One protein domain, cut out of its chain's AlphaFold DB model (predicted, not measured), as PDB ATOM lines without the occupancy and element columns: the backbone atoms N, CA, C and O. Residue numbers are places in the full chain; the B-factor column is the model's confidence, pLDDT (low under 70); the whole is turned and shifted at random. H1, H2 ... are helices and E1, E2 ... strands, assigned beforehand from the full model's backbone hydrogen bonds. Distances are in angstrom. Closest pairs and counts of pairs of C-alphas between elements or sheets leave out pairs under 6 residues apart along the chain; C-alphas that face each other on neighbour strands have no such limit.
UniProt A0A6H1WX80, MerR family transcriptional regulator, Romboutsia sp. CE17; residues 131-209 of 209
ATOM      1  N   ASP A 131      88.587   2.288 135.437       84.62
ATOM      2  CA  ASP A 131      88.466   3.709 135.742       84.62
ATOM      3  C   ASP A 131      88.863   4.544 134.517       84.62
ATOM      4  O   ASP A 131      89.920   4.346 133.912       84.62
ATOM      5  N   ARG A 132      87.997   5.487 134.133       80.62
ATOM      6  CA  ARG A 132      88.176   6.346 132.956       80.62
ATOM      7  C   ARG A 132      87.987   7.803 133.341       80.62
ATOM      8  O   ARG A 132      87.063   8.142 134.075       80.62
ATOM      9  N   ILE A 133      88.835   8.662 132.787       85.12
ATOM     10  CA  ILE A 133      88.664  10.114 132.858       85.12
ATOM     11  C   ILE A 133      87.757  10.527 131.702       85.12
ATOM     12  O   ILE A 133      87.938  10.055 130.579       85.12
ATOM     13  N   TYR A 134      86.803  11.411 131.966       86.88
ATOM     14  CA  TYR A 134      85.924  11.950 130.938       86.88
ATOM     15  C   TYR A 134      85.621  13.420 131.194       86.88
ATOM     16  O   TYR A 134      85.711  13.899 132.318       86.88
ATOM     17  N   THR A 135      85.246  14.136 130.139       89.44
ATOM     18  CA  THR A 135      84.667  15.478 130.264       89.44
ATOM     19  C   THR A 135      83.150  15.354 130.263       89.44
ATOM     20  O   THR A 135      82.587  14.703 129.384       89.44
ATOM     21  N   GLN A 136      82.485  15.947 131.250       89.56
ATOM     22  CA  GLN A 136      81.032  15.910 131.372       89.56
ATOM     23  C   GLN A 136      80.387  17.167 130.796       89.56
ATOM     24  O   GLN A 136      80.765  18.268 131.177       89.56
ATOM     25  N   TYR A 137      79.354  16.990 129.981       89.00
ATOM     26  CA  TYR A 137      78.490  18.039 129.451       89.00
ATOM     27  C   TYR A 137      77.082  17.895 130.030       89.00
ATOM     28  O   TYR A 137      76.536  16.787 130.088       89.00
ATOM     29  N   ASP A 138      76.499  19.013 130.454       85.44
ATOM     30  CA  ASP A 138      75.163  19.035 131.051       85.44
ATOM     31  C   ASP A 138      74.091  18.631 130.014       85.44
ATOM     32  O   ASP A 138      74.065  19.141 128.889       85.44
ATOM     33  N   TYR A 139      73.196  17.719 130.406       81.75
ATOM     34  CA  TYR A 139      72.001  17.338 129.650       81.75
ATOM     35  C   TYR A 139      70.805  17.215 130.596       81.75
ATOM     36  O   TYR A 139      70.925  16.662 131.687       81.75
ATOM     37  N   ASN A 140      69.645  17.717 130.182       70.88
ATOM     38  CA  ASN A 140      68.418  17.617 130.958       70.88
ATOM     39  C   ASN A 140      67.312  17.012 130.095       70.88
ATOM     40  O   ASN A 140      66.767  17.678 129.224       70.88
ATOM     41  N   ASP A 141      66.958  15.765 130.398       67.69
ATOM     42  CA  ASP A 141      65.916  14.978 129.719       67.69
ATOM     43  C   ASP A 141      64.504  15.599 129.816       67.69
ATOM     44  O   ASP A 141      63.571  15.155 129.157       67.69
ATOM     45  N   ASN A 142      64.324  16.616 130.672       64.44
ATOM     46  CA  ASN A 142      63.059  17.341 130.826       64.44
ATOM     47  C   ASN A 142      62.933  18.563 129.901       64.44
ATOM     48  O   ASN A 142      61.878  19.198 129.871       64.44
ATOM     49  N   GLU A 143      64.002  18.950 129.207       61.75
ATOM     50  CA  GLU A 143      63.925  19.959 128.152       61.75
ATOM     51  C   GLU A 143      63.410  19.279 126.873       61.75
ATOM     52  O   GLU A 143      63.748  18.129 126.616       61.75
ATOM     53  N   ASN A 144      62.611  19.968 126.045       61.19
ATOM     54  CA  ASN A 144      62.093  19.448 124.760       61.19
ATOM     55  C   ASN A 144      63.197  19.171 123.706       61.19
ATOM     56  O   ASN A 144      62.927  19.144 122.507       61.19
ATOM     57  N   THR A 145      64.448  19.029 124.135       67.25
ATOM     58  CA  THR A 145      65.615  18.790 123.299       67.25
ATOM     59  C   THR A 145      65.902  17.298 123.283       67.25
ATOM     60  O   THR A 145      66.321  16.708 124.284       67.25
ATOM     61  N   GLU A 146      65.694  16.691 122.121       82.56
ATOM     62  CA  GLU A 146      66.018  15.290 121.883       82.56
ATOM     63  C   GLU A 146      67.524  15.035 122.121       82.56
ATOM     64  O   GLU A 146      68.382  15.890 121.868       82.56
ATOM     65  N   LEU A 147      67.856  13.870 122.689       85.56
ATOM     66  CA  LEU A 147      69.227  13.523 123.083       85.56
ATOM     67  C   LEU A 147      70.212  13.611 121.908       85.56
ATOM     68  O   LEU A 147      71.354  14.037 122.078       85.56
ATOM     69  N   ASP A 148      69.781  13.200 120.721       86.69
ATOM     70  CA  ASP A 148      70.557  13.232 119.484       86.69
ATOM     71  C   ASP A 148      70.938  14.660 119.066       86.69
ATOM     72  O   ASP A 148      72.085  14.892 118.672       86.69
ATOM     73  N   LEU A 149      70.043  15.637 119.241       88.00
ATOM     74  CA  LEU A 149      70.343  17.053 119.028       88.00
ATOM     75  C   LEU A 149      71.415  17.537 120.004       88.00
ATOM     76  O   LEU A 149      72.389  18.166 119.584       88.00
ATOM     77  N   LYS A 150      71.305  17.184 121.293       88.44
ATOM     78  CA  LYS A 150      72.334  17.557 122.275       88.44
ATOM     79  C   LYS A 150      73.676  16.889 121.981       88.44
ATOM     80  O   LYS A 150      74.716  17.542 122.058       88.44
ATOM     81  N   LEU A 151      73.672  15.609 121.613       90.31
ATOM     82  CA  LEU A 151      74.877  14.908 121.171       90.31
ATOM     83  C   LEU A 151      75.501  15.624 119.972       90.31
ATOM     84  O   LEU A 151      76.715  15.821 119.955       90.31
ATOM     85  N   ARG A 152      74.693  16.085 119.009       90.75
ATOM     86  CA  ARG A 152      75.199  16.821 117.847       90.75
ATOM     87  C   ARG A 152      75.830  18.158 118.227       90.75
ATOM     88  O   ARG A 152      76.872  18.486 117.667       90.75
ATOM     89  N   GLU A 153      75.262  18.893 119.182       90.88
ATOM     90  CA  GLU A 153      75.870  20.121 119.716       90.88
ATOM     91  C   GLU A 153      77.234  19.854 120.360       90.88
ATOM     92  O   GLU A 153      78.189  20.592 120.119       90.88
ATOM     93  N   VAL A 154      77.341  18.791 121.164       90.38
ATOM     94  CA  VAL A 154      78.606  18.406 121.805       90.38
ATOM     95  C   VAL A 154      79.636  17.998 120.754       90.38
ATOM     96  O   VAL A 154      80.771  18.462 120.817       90.38
ATOM     97  N   ILE A 155      79.246  17.193 119.760       91.00
ATOM     98  CA  ILE A 155      80.126  16.802 118.650       91.00
ATOM     99  C   ILE A 155      80.612  18.040 117.893       91.00
ATOM    100  O   ILE A 155      81.810  18.171 117.677       91.00
ATOM    101  N   LEU A 156      79.717  18.969 117.544       91.19
ATOM    102  CA  LEU A 156      80.089  20.192 116.831       91.19
ATOM    103  C   LEU A 156      81.071  21.044 117.646       91.19
ATOM    104  O   LEU A 156      82.075  21.505 117.115       91.19
ATOM    105  N   TYR A 157      80.828  21.206 118.947       90.69
ATOM    106  CA  TYR A 157      81.754  21.910 119.835       90.69
ATOM    107  C   TYR A 157      83.139  21.248 119.871       90.69
ATOM    108  O   TYR A 157      84.161  21.938 119.858       90.69
ATOM    109  N   LEU A 158      83.183  19.917 119.937       89.19
ATOM    110  CA  LEU A 158      84.433  19.161 119.963       89.19
ATOM    111  C   LEU A 158      85.178  19.250 118.627       89.19
ATOM    112  O   LEU A 158      86.398  19.436 118.617       89.19
ATOM    113  N   GLU A 159      84.449  19.210 117.517       88.50
ATOM    114  CA  GLU A 159      84.974  19.399 116.170       88.50
ATOM    115  C   GLU A 159      85.581  20.801 116.013       88.50
ATOM    116  O   GLU A 159      86.755  20.930 115.678       88.50
ATOM    117  N   GLU A 160      84.844  21.858 116.358       89.19
ATOM    118  CA  GLU A 160      85.320  23.242 116.242       89.19
ATOM    119  C   GLU A 160      86.512  23.541 117.160       89.19
ATOM    120  O   GLU A 160      87.458  24.225 116.764       89.19
ATOM    121  N   LYS A 161      86.484  23.043 118.402       86.75
ATOM    122  CA  LYS A 161      87.502  23.376 119.406       86.75
ATOM    123  C   LYS A 161      88.755  22.512 119.300       86.75
ATOM    124  O   LYS A 161      89.853  23.000 119.580       86.75
ATOM    125  N   TYR A 162      88.607  21.237 118.951       82.56
ATOM    126  CA  TYR A 162      89.690  20.251 119.013       82.56
ATOM    127  C   TYR A 162      90.005  19.595 117.663       82.56
ATOM    128  O   TYR A 162      90.945  18.800 117.590       82.56
ATOM    129  N   ASN A 163      89.277  19.946 116.595       80.50
ATOM    130  CA  ASN A 163      89.324  19.256 115.304       80.50
ATOM    131  C   ASN A 163      89.102  17.744 115.477       80.50
ATOM    132  O   ASN A 163      89.816  16.920 114.899       80.50
ATOM    133  N   ASP A 164      88.172  17.406 116.373       79.69
ATOM    134  CA  ASP A 164      87.816  16.049 116.767       79.69
ATOM    135  C   ASP A 164      86.447  15.691 116.187       79.69
ATOM    136  O   ASP A 164      85.403  16.036 116.734       79.69
ATOM    137  N   VAL A 165      86.475  15.043 115.026       76.94
ATOM    138  CA  VAL A 165      85.278  14.752 114.223       76.94
ATOM    139  C   VAL A 165      84.521  13.524 114.756       76.94
ATOM    140  O   VAL A 165      83.353  13.323 114.429       76.94
ATOM    141  N   TYR A 166      85.166  12.701 115.593       76.62
ATOM    142  CA  TYR A 166      84.622  11.425 116.070       76.62
ATOM    143  C   TYR A 166      84.936  11.185 117.556       76.62
ATOM    144  O   TYR A 166      85.650  10.233 117.888       76.62
ATOM    145  N   PRO A 167      84.404  12.023 118.460       84.38
ATOM    146  CA  PRO A 167      84.648  11.871 119.886       84.38
ATOM    147  C   PRO A 167      84.012  10.585 120.429       84.38
ATOM    148  O   PRO A 167      82.910  10.193 120.031       84.38
ATOM    149  N   LEU A 168      84.680   9.947 121.392       83.38
ATOM    150  CA  LEU A 168      84.125   8.802 122.109       83.38
ATOM    151  C   LEU A 168      83.124   9.290 123.159       83.38
ATOM    152  O   LEU A 168      83.501   9.624 124.284       83.38
ATOM    153  N   LEU A 169      81.846   9.326 122.785       88.75
ATOM    154  CA  LEU A 169      80.775   9.790 123.660       88.75
ATOM    155  C   LEU A 169      80.054   8.644 124.375       88.75
ATOM    156  O   LEU A 169      79.876   7.548 123.848       88.75
ATOM    157  N   GLY A 170      79.587   8.934 125.582       88.31
ATOM    158  CA  GLY A 170      78.623   8.128 126.317       88.31
ATOM    159  C   GLY A 170      77.611   9.015 127.027       88.31
ATOM    160  O   GLY A 170      77.705  10.240 127.007       88.31
ATOM    161  N   VAL A 171      76.639   8.386 127.674       90.69
ATOM    162  CA  VAL A 171      75.606   9.076 128.449       90.69
ATOM    163  C   VAL A 171      75.481   8.438 129.819       90.69
ATOM    164  O   VAL A 171      75.652   7.227 129.968       90.69
ATOM    165  N   THR A 172      75.175   9.244 130.827       89.94
ATOM    166  CA  THR A 172      74.905   8.732 132.172       89.94
ATOM    167  C   THR A 172      73.410   8.665 132.440       89.94
ATOM    168  O   THR A 172      72.622   9.449 131.909       89.94
ATOM    169  N   SER A 173      73.011   7.718 133.283       87.81
ATOM    170  CA  SER A 173      71.634   7.560 133.742       87.81
ATOM    171  C   SER A 173      71.610   7.046 135.181       87.81
ATOM    172  O   SER A 173      72.613   6.575 135.722       87.81
ATOM    173  N   SER A 174      70.461   7.176 135.835       86.19
ATOM    174  CA  SER A 174      70.235   6.654 137.182       86.19
ATOM    175  C   SER A 174      69.902   5.165 137.133       86.19
ATOM    176  O   SER A 174      68.826   4.796 136.666       86.19
ATOM    177  N   TYR A 175      70.768   4.322 137.701       85.38
ATOM    178  CA  TYR A 175      70.479   2.892 137.856       85.38
ATOM    179  C   TYR A 175      69.162   2.648 138.612       85.38
ATOM    180  O   TYR A 175      68.350   1.837 138.184       85.38
ATOM    181  N   ILE A 176      68.912   3.401 139.690       84.75
ATOM    182  CA  ILE A 176      67.694   3.269 140.508       84.75
ATOM    183  C   ILE A 176      66.439   3.570 139.679       84.75
ATOM    184  O   ILE A 176      65.434   2.878 139.808       84.75
ATOM    185  N   SER A 177      66.492   4.584 138.810       82.19
ATOM    186  CA  SER A 177      65.351   4.950 137.963       82.19
ATOM    187  C   SER A 177      65.071   3.876 136.914       82.19
ATOM    188  O   SER A 177      63.917   3.519 136.711       82.19
ATOM    189  N   ILE A 178      66.119   3.305 136.314       84.25
ATOM    190  CA  ILE A 178      65.979   2.196 135.363       84.25
ATOM    191  C   ILE A 178      65.390   0.966 136.063       84.25
ATOM    192  O   ILE A 178      64.418   0.398 135.575       84.25
ATOM    193  N   ALA A 179      65.939   0.587 137.220       85.56
ATOM    194  CA  ALA A 179      65.521  -0.601 137.960       85.56
ATOM    195  C   ALA A 179      64.070  -0.519 138.469       85.56
ATOM    196  O   ALA A 179      63.375  -1.531 138.481       85.56
ATOM    197  N   ASN A 180      63.610   0.672 138.869       86.44
ATOM    198  CA  ASN A 180      62.281   0.852 139.458       86.44
ATOM    199  C   ASN A 180      61.197   1.246 138.441       86.44
ATOM    200  O   ASN A 180      60.057   0.811 138.575       86.44
ATOM    201  N   GLU A 181      61.514   2.096 137.459       84.50
ATOM    202  CA  GLU A 181      60.528   2.656 136.515       84.50
ATOM    203  C   GLU A 181      60.562   1.973 135.139       84.50
ATOM    204  O   GLU A 181      59.683   2.228 134.315       84.50
ATOM    205  N   GLY A 182      61.585   1.157 134.852       80.25
ATOM    206  CA  GLY A 182      61.805   0.568 133.525       80.25
ATOM    207  C   GLY A 182      62.101   1.604 132.436       80.25
ATOM    208  O   GLY A 182      61.973   1.309 131.250       80.25
ATOM    209  N   LYS A 183      62.461   2.836 132.821       79.44
ATOM    210  CA  LYS A 183      62.707   3.963 131.913       79.44
ATOM    211  C   LYS A 183      64.130   4.478 132.062       79.44
ATOM    212  O   LYS A 183      64.615   4.692 133.174       79.44
ATOM    213  N   ILE A 184      64.779   4.724 130.929       83.50
ATOM    214  CA  ILE A 184      66.082   5.385 130.884       83.50
ATOM    215  C   ILE A 184      65.834   6.891 130.860       83.50
ATOM    216  O   ILE A 184      65.154   7.375 129.965       83.50
ATOM    217  N   LYS A 185      66.379   7.603 131.852       84.19
ATOM    218  CA  LYS A 185      66.411   9.070 131.890       84.19
ATOM    219  C   LYS A 185      67.853   9.549 131.877       84.19
ATOM    220  O   LYS A 185      68.584   9.309 132.846       84.19
ATOM    221  N   TYR A 186      68.279  10.173 130.787       87.12
ATOM    222  CA  TYR A 186      69.676  10.574 130.616       87.12
ATOM    223  C   TYR A 186      69.994  11.835 131.434       87.12
ATOM    224  O   TYR A 186      69.175  12.741 131.552       87.12
ATOM    225  N   LYS A 187      71.186  11.896 132.035       86.75
ATOM    226  CA  LYS A 187      71.588  12.984 132.952       86.75
ATOM    227  C   LYS A 187      72.728  13.853 132.442       86.75
ATOM    228  O   LYS A 187      72.865  14.997 132.856       86.75
ATOM    229  N   SER A 188      73.614  13.288 131.638       89.25
ATOM    230  CA  SER A 188      74.760  14.007 131.095       89.25
ATOM    231  C   SER A 188      75.327  13.261 129.903       89.25
ATOM    232  O   SER A 188      75.119  12.052 129.758       89.25
ATOM    233  N   ILE A 189      76.066  13.997 129.081       91.56
ATOM    234  CA  ILE A 189      76.904  13.446 128.022       91.56
ATOM    235  C   ILE A 189      78.343  13.427 128.541       91.56
ATOM    236  O   ILE A 189      78.813  14.388 129.146       91.56
ATOM    237  N   CYS A 190      79.040  12.326 128.313       90.88
ATOM    238  CA  CYS A 190      80.422  12.119 128.713       90.88
ATOM    239  C   CYS A 190      81.283  11.955 127.473       90.88
ATOM    240  O   CYS A 190      80.923  11.202 126.575       90.88
ATOM    241  N   ASP A 191      82.434  12.603 127.459       89.62
ATOM    242  CA  ASP A 191      83.438  12.457 126.419       89.62
ATOM    243  C   ASP A 191      84.702  11.825 126.996       89.62
ATOM    244  O   ASP A 191      85.381  12.414 127.842       89.62
ATOM    245  N   PHE A 192      84.989  10.613 126.537       84.12
ATOM    246  CA  PHE A 192      86.081   9.760 127.000       84.12
ATOM    247  C   PHE A 192      87.341   9.885 126.134       84.12
ATOM    248  O   PHE A 192      88.292   9.128 126.320       84.12
ATOM    249  N   THR A 193      87.360  10.809 125.173       80.38
ATOM    250  CA  THR A 193      88.498  10.982 124.270       80.38
ATOM    251  C   THR A 193      89.704  11.506 125.050       80.38
ATOM    252  O   THR A 193      89.670  12.593 125.635       80.38
ATOM    253  N   THR A 194      90.797  10.744 125.066       68.75
ATOM    254  CA  THR A 194      92.055  11.163 125.686       68.75
ATOM    255  C   THR A 194      92.692  12.277 124.857       68.75
ATOM    256  O   THR A 194      93.111  12.081 123.720       68.75
ATOM    257  N   ARG A 195      92.756  13.481 125.434       67.81
ATOM    258  CA  ARG A 195      93.399  14.659 124.830       67.81
ATOM    259  C   ARG A 195      94.605  15.068 125.662       67.81
ATOM    260  O   ARG A 195      94.560  14.952 126.888       67.81
ATOM    261  N   ASP A 196      95.654  15.566 125.007       53.50
ATOM    262  CA  ASP A 196      96.853  16.064 125.686       53.50
ATOM    263  C   ASP A 196      96.484  17.069 126.786       53.50
ATOM    264  O   ASP A 196      95.796  18.067 126.562       53.50
ATOM    265  N   SER A 197      96.954  16.794 128.001       41.12
ATOM    266  CA  SER A 197      96.549  17.415 129.266       41.12
ATOM    267  C   SER A 197      96.947  18.889 129.448       41.12
ATOM    268  O   SER A 197      96.744  19.438 130.529       41.12
ATOM    269  N   ASN A 198      97.480  19.553 128.421       38.03
ATOM    270  CA  ASN A 198      98.125  20.867 128.533       38.03
ATOM    271  C   ASN A 198      97.240  22.078 128.220       38.03
ATOM    272  O   ASN A 198      97.762  23.168 127.994       38.03
ATOM    273  N   ARG A 199      95.913  21.942 128.186       42.66
ATOM    274  CA  ARG A 199      95.037  23.087 127.904       42.66
ATOM    275  C   ARG A 199      93.870  23.119 128.883       42.66
ATOM    276  O   ARG A 199      92.850  22.468 128.667       42.66
ATOM    277  N   SER A 200      94.041  23.869 129.976       37.84
ATOM    278  CA  SER A 200      92.891  24.457 130.662       37.84
ATOM    279  C   SER A 200      92.170  25.342 129.652       37.84
ATOM    280  O   SER A 200      92.830  25.956 128.822       37.84
ATOM    281  N   ASP A 201      90.839  25.345 129.655       44.44
ATOM    282  CA  ASP A 201      90.086  26.600 129.715       44.44
ATOM    283  C   ASP A 201      88.579  26.381 129.589       44.44
ATOM    284  O   ASP A 201      88.060  25.573 128.803       44.44
ATOM    285  N   SER A 202      87.917  27.186 130.411       45.47
ATOM    286  CA  SER A 202      86.497  27.430 130.587       45.47
ATOM    287  C   SER A 202      85.818  27.891 129.295       45.47
ATOM    288  O   SER A 202      86.198  28.909 128.721       45.47
ATOM    289  N   ASN A 203      84.759  27.193 128.854       42.78
ATOM    290  CA  ASN A 203      83.682  27.851 128.104       42.78
ATOM    291  C   ASN A 203      82.364  27.061 127.963       42.78
ATOM    292  O   ASN A 203      82.352  25.834 127.888       42.78
ATOM    293  N   LYS A 204      81.291  27.869 127.892       43.91
ATOM    294  CA  LYS A 204      79.867  27.741 127.486       43.91
ATOM    295  C   LYS A 204      79.035  26.466 127.699       43.91
ATOM    296  O   LYS A 204      77.828  26.619 127.832       43.91
ATOM    297  N   LEU A 205      79.602  25.266 127.768       47.03
ATOM    298  CA  LEU A 205      78.833  24.018 127.937       47.03
ATOM    299  C   LEU A 205      79.030  23.351 129.315       47.03
ATOM    300  O   LEU A 205      78.718  22.176 129.476       47.03
ATOM    301  N   ASN A 206      79.545  24.091 130.309       49.06
ATOM    302  CA  ASN A 206      79.822  23.595 131.670       49.06
ATOM    303  C   ASN A 206      80.583  22.258 131.708       49.06
ATOM    304  O   ASN A 206      80.358  21.427 132.583       49.06
ATOM    305  N   GLY A 207      81.532  22.085 130.784       47.59
ATOM    306  CA  GLY A 207      82.465  20.964 130.783       47.59
ATOM    307  C   GLY A 207      83.218  20.866 132.110       47.59
ATOM    308  O   GLY A 207      84.131  21.663 132.334       47.59
ATOM    309  N   LYS A 208      82.859  19.926 132.989       52.38
ATOM    310  CA  LYS A 208      83.661  19.584 134.177       52.38
ATOM    311  C   LYS A 208      84.436  18.302 133.890       52.38
ATOM    312  O   LYS A 208      83.879  17.364 133.321       52.38
ATOM    313  N   LYS A 209      85.723  18.321 134.222       47.56
ATOM    314  CA  LYS A 209      86.630  17.176 134.116       47.56
ATOM    315  C   LYS A 209      86.552  16.319 135.376       47.56
ATOM    316  O   LYS A 209      86.248  16.909 136.438       47.56
TER     317      LYS A 209
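Overview. This is residues 131 to 209 of the 209 residues of the protein "MerR family transcriptional regulator" of Romboutsia sp. CE17 (UniProt A0A6H1WX80). A small three-stranded sheet has one long helix, H1, over one face, running along its strands, while a short helix, H2, lies beyond the end of the sheet where E2 ends and E3 begins. After E3, a long tail with no named element loops away, with residues 196 to 203 sticking out, and comes back towards E1. The printed part has 79 residues, with two named helices and three named strands in the order E1, H1, E2, H2, E3; the sheet's order is E1, E3, E2, antiparallel throughout. The class is mixed, helices and strands, with 38 residues, under half, in named elements. The whole is only just compact, close to loose, with a radius of gyration of the C-alphas of 13.6 A and spans of 42 by 30 by 21 A.

Arrangement. E1, residues 135 to 138, is an edge strand and the antiparallel neighbour of the inner strand E3, residues 186 to 191, at 148 degrees; N 137 and O 189 are within hydrogen-bond range at 2.8 A. H1, residues 147 to 162, is on the sheet at a height over the sheet of 9.1 A. It lies over E3 and runs along the strands, at 22 degrees to E3 on the local plane. The closest C-alphas of H1 and E3 are those of Leu 151 and Ile 189, 7.3 A apart. E2, residues 169 to 173, is the other edge strand and the antiparallel neighbour of E3 at 152 degrees; N 172 and O 188 are 3.0 A apart, within hydrogen-bond range. H1 and E2 are near each other, with 6 pairs of C-alphas within 10 A. E1, H1 and E2 make a split strand-helix-strand unit, two strands running the same way with E3 between them, and its crossover is right-handed. With H1 on one face, the sheet and helix make two layers. H2, residues 175 to 181, is not on the sheet and is apart from H1 and E1. In H1 and H2 every O i to N i+4 pair is within hydrogen-bond range.

Along the chain. E1 begins at C-alpha 135, (84.667, 15.478, 130.264), and is 10.2 A long. H1 runs 21.9 A from C-alpha 147 at (69.227, 13.523, 123.083). E2 is 13.8 A long, H2 10.0 A and E3 14.5 A, ending at C-alpha 191, (83.438, 12.457, 126.419).

Size, cuts and confidence. The C-alphas farthest apart are those of Glu 181 and Asn 198, 42.5 A. The printed part has no cut and ends at the chain's last residue, 209. The links E2 to H2 and H2 to E3 are tight, E1 to H1 and H1 to E2 short. The mean pLDDT of the printed part is 76.9; residues 141 to 145 and 194 to 209 are under 70.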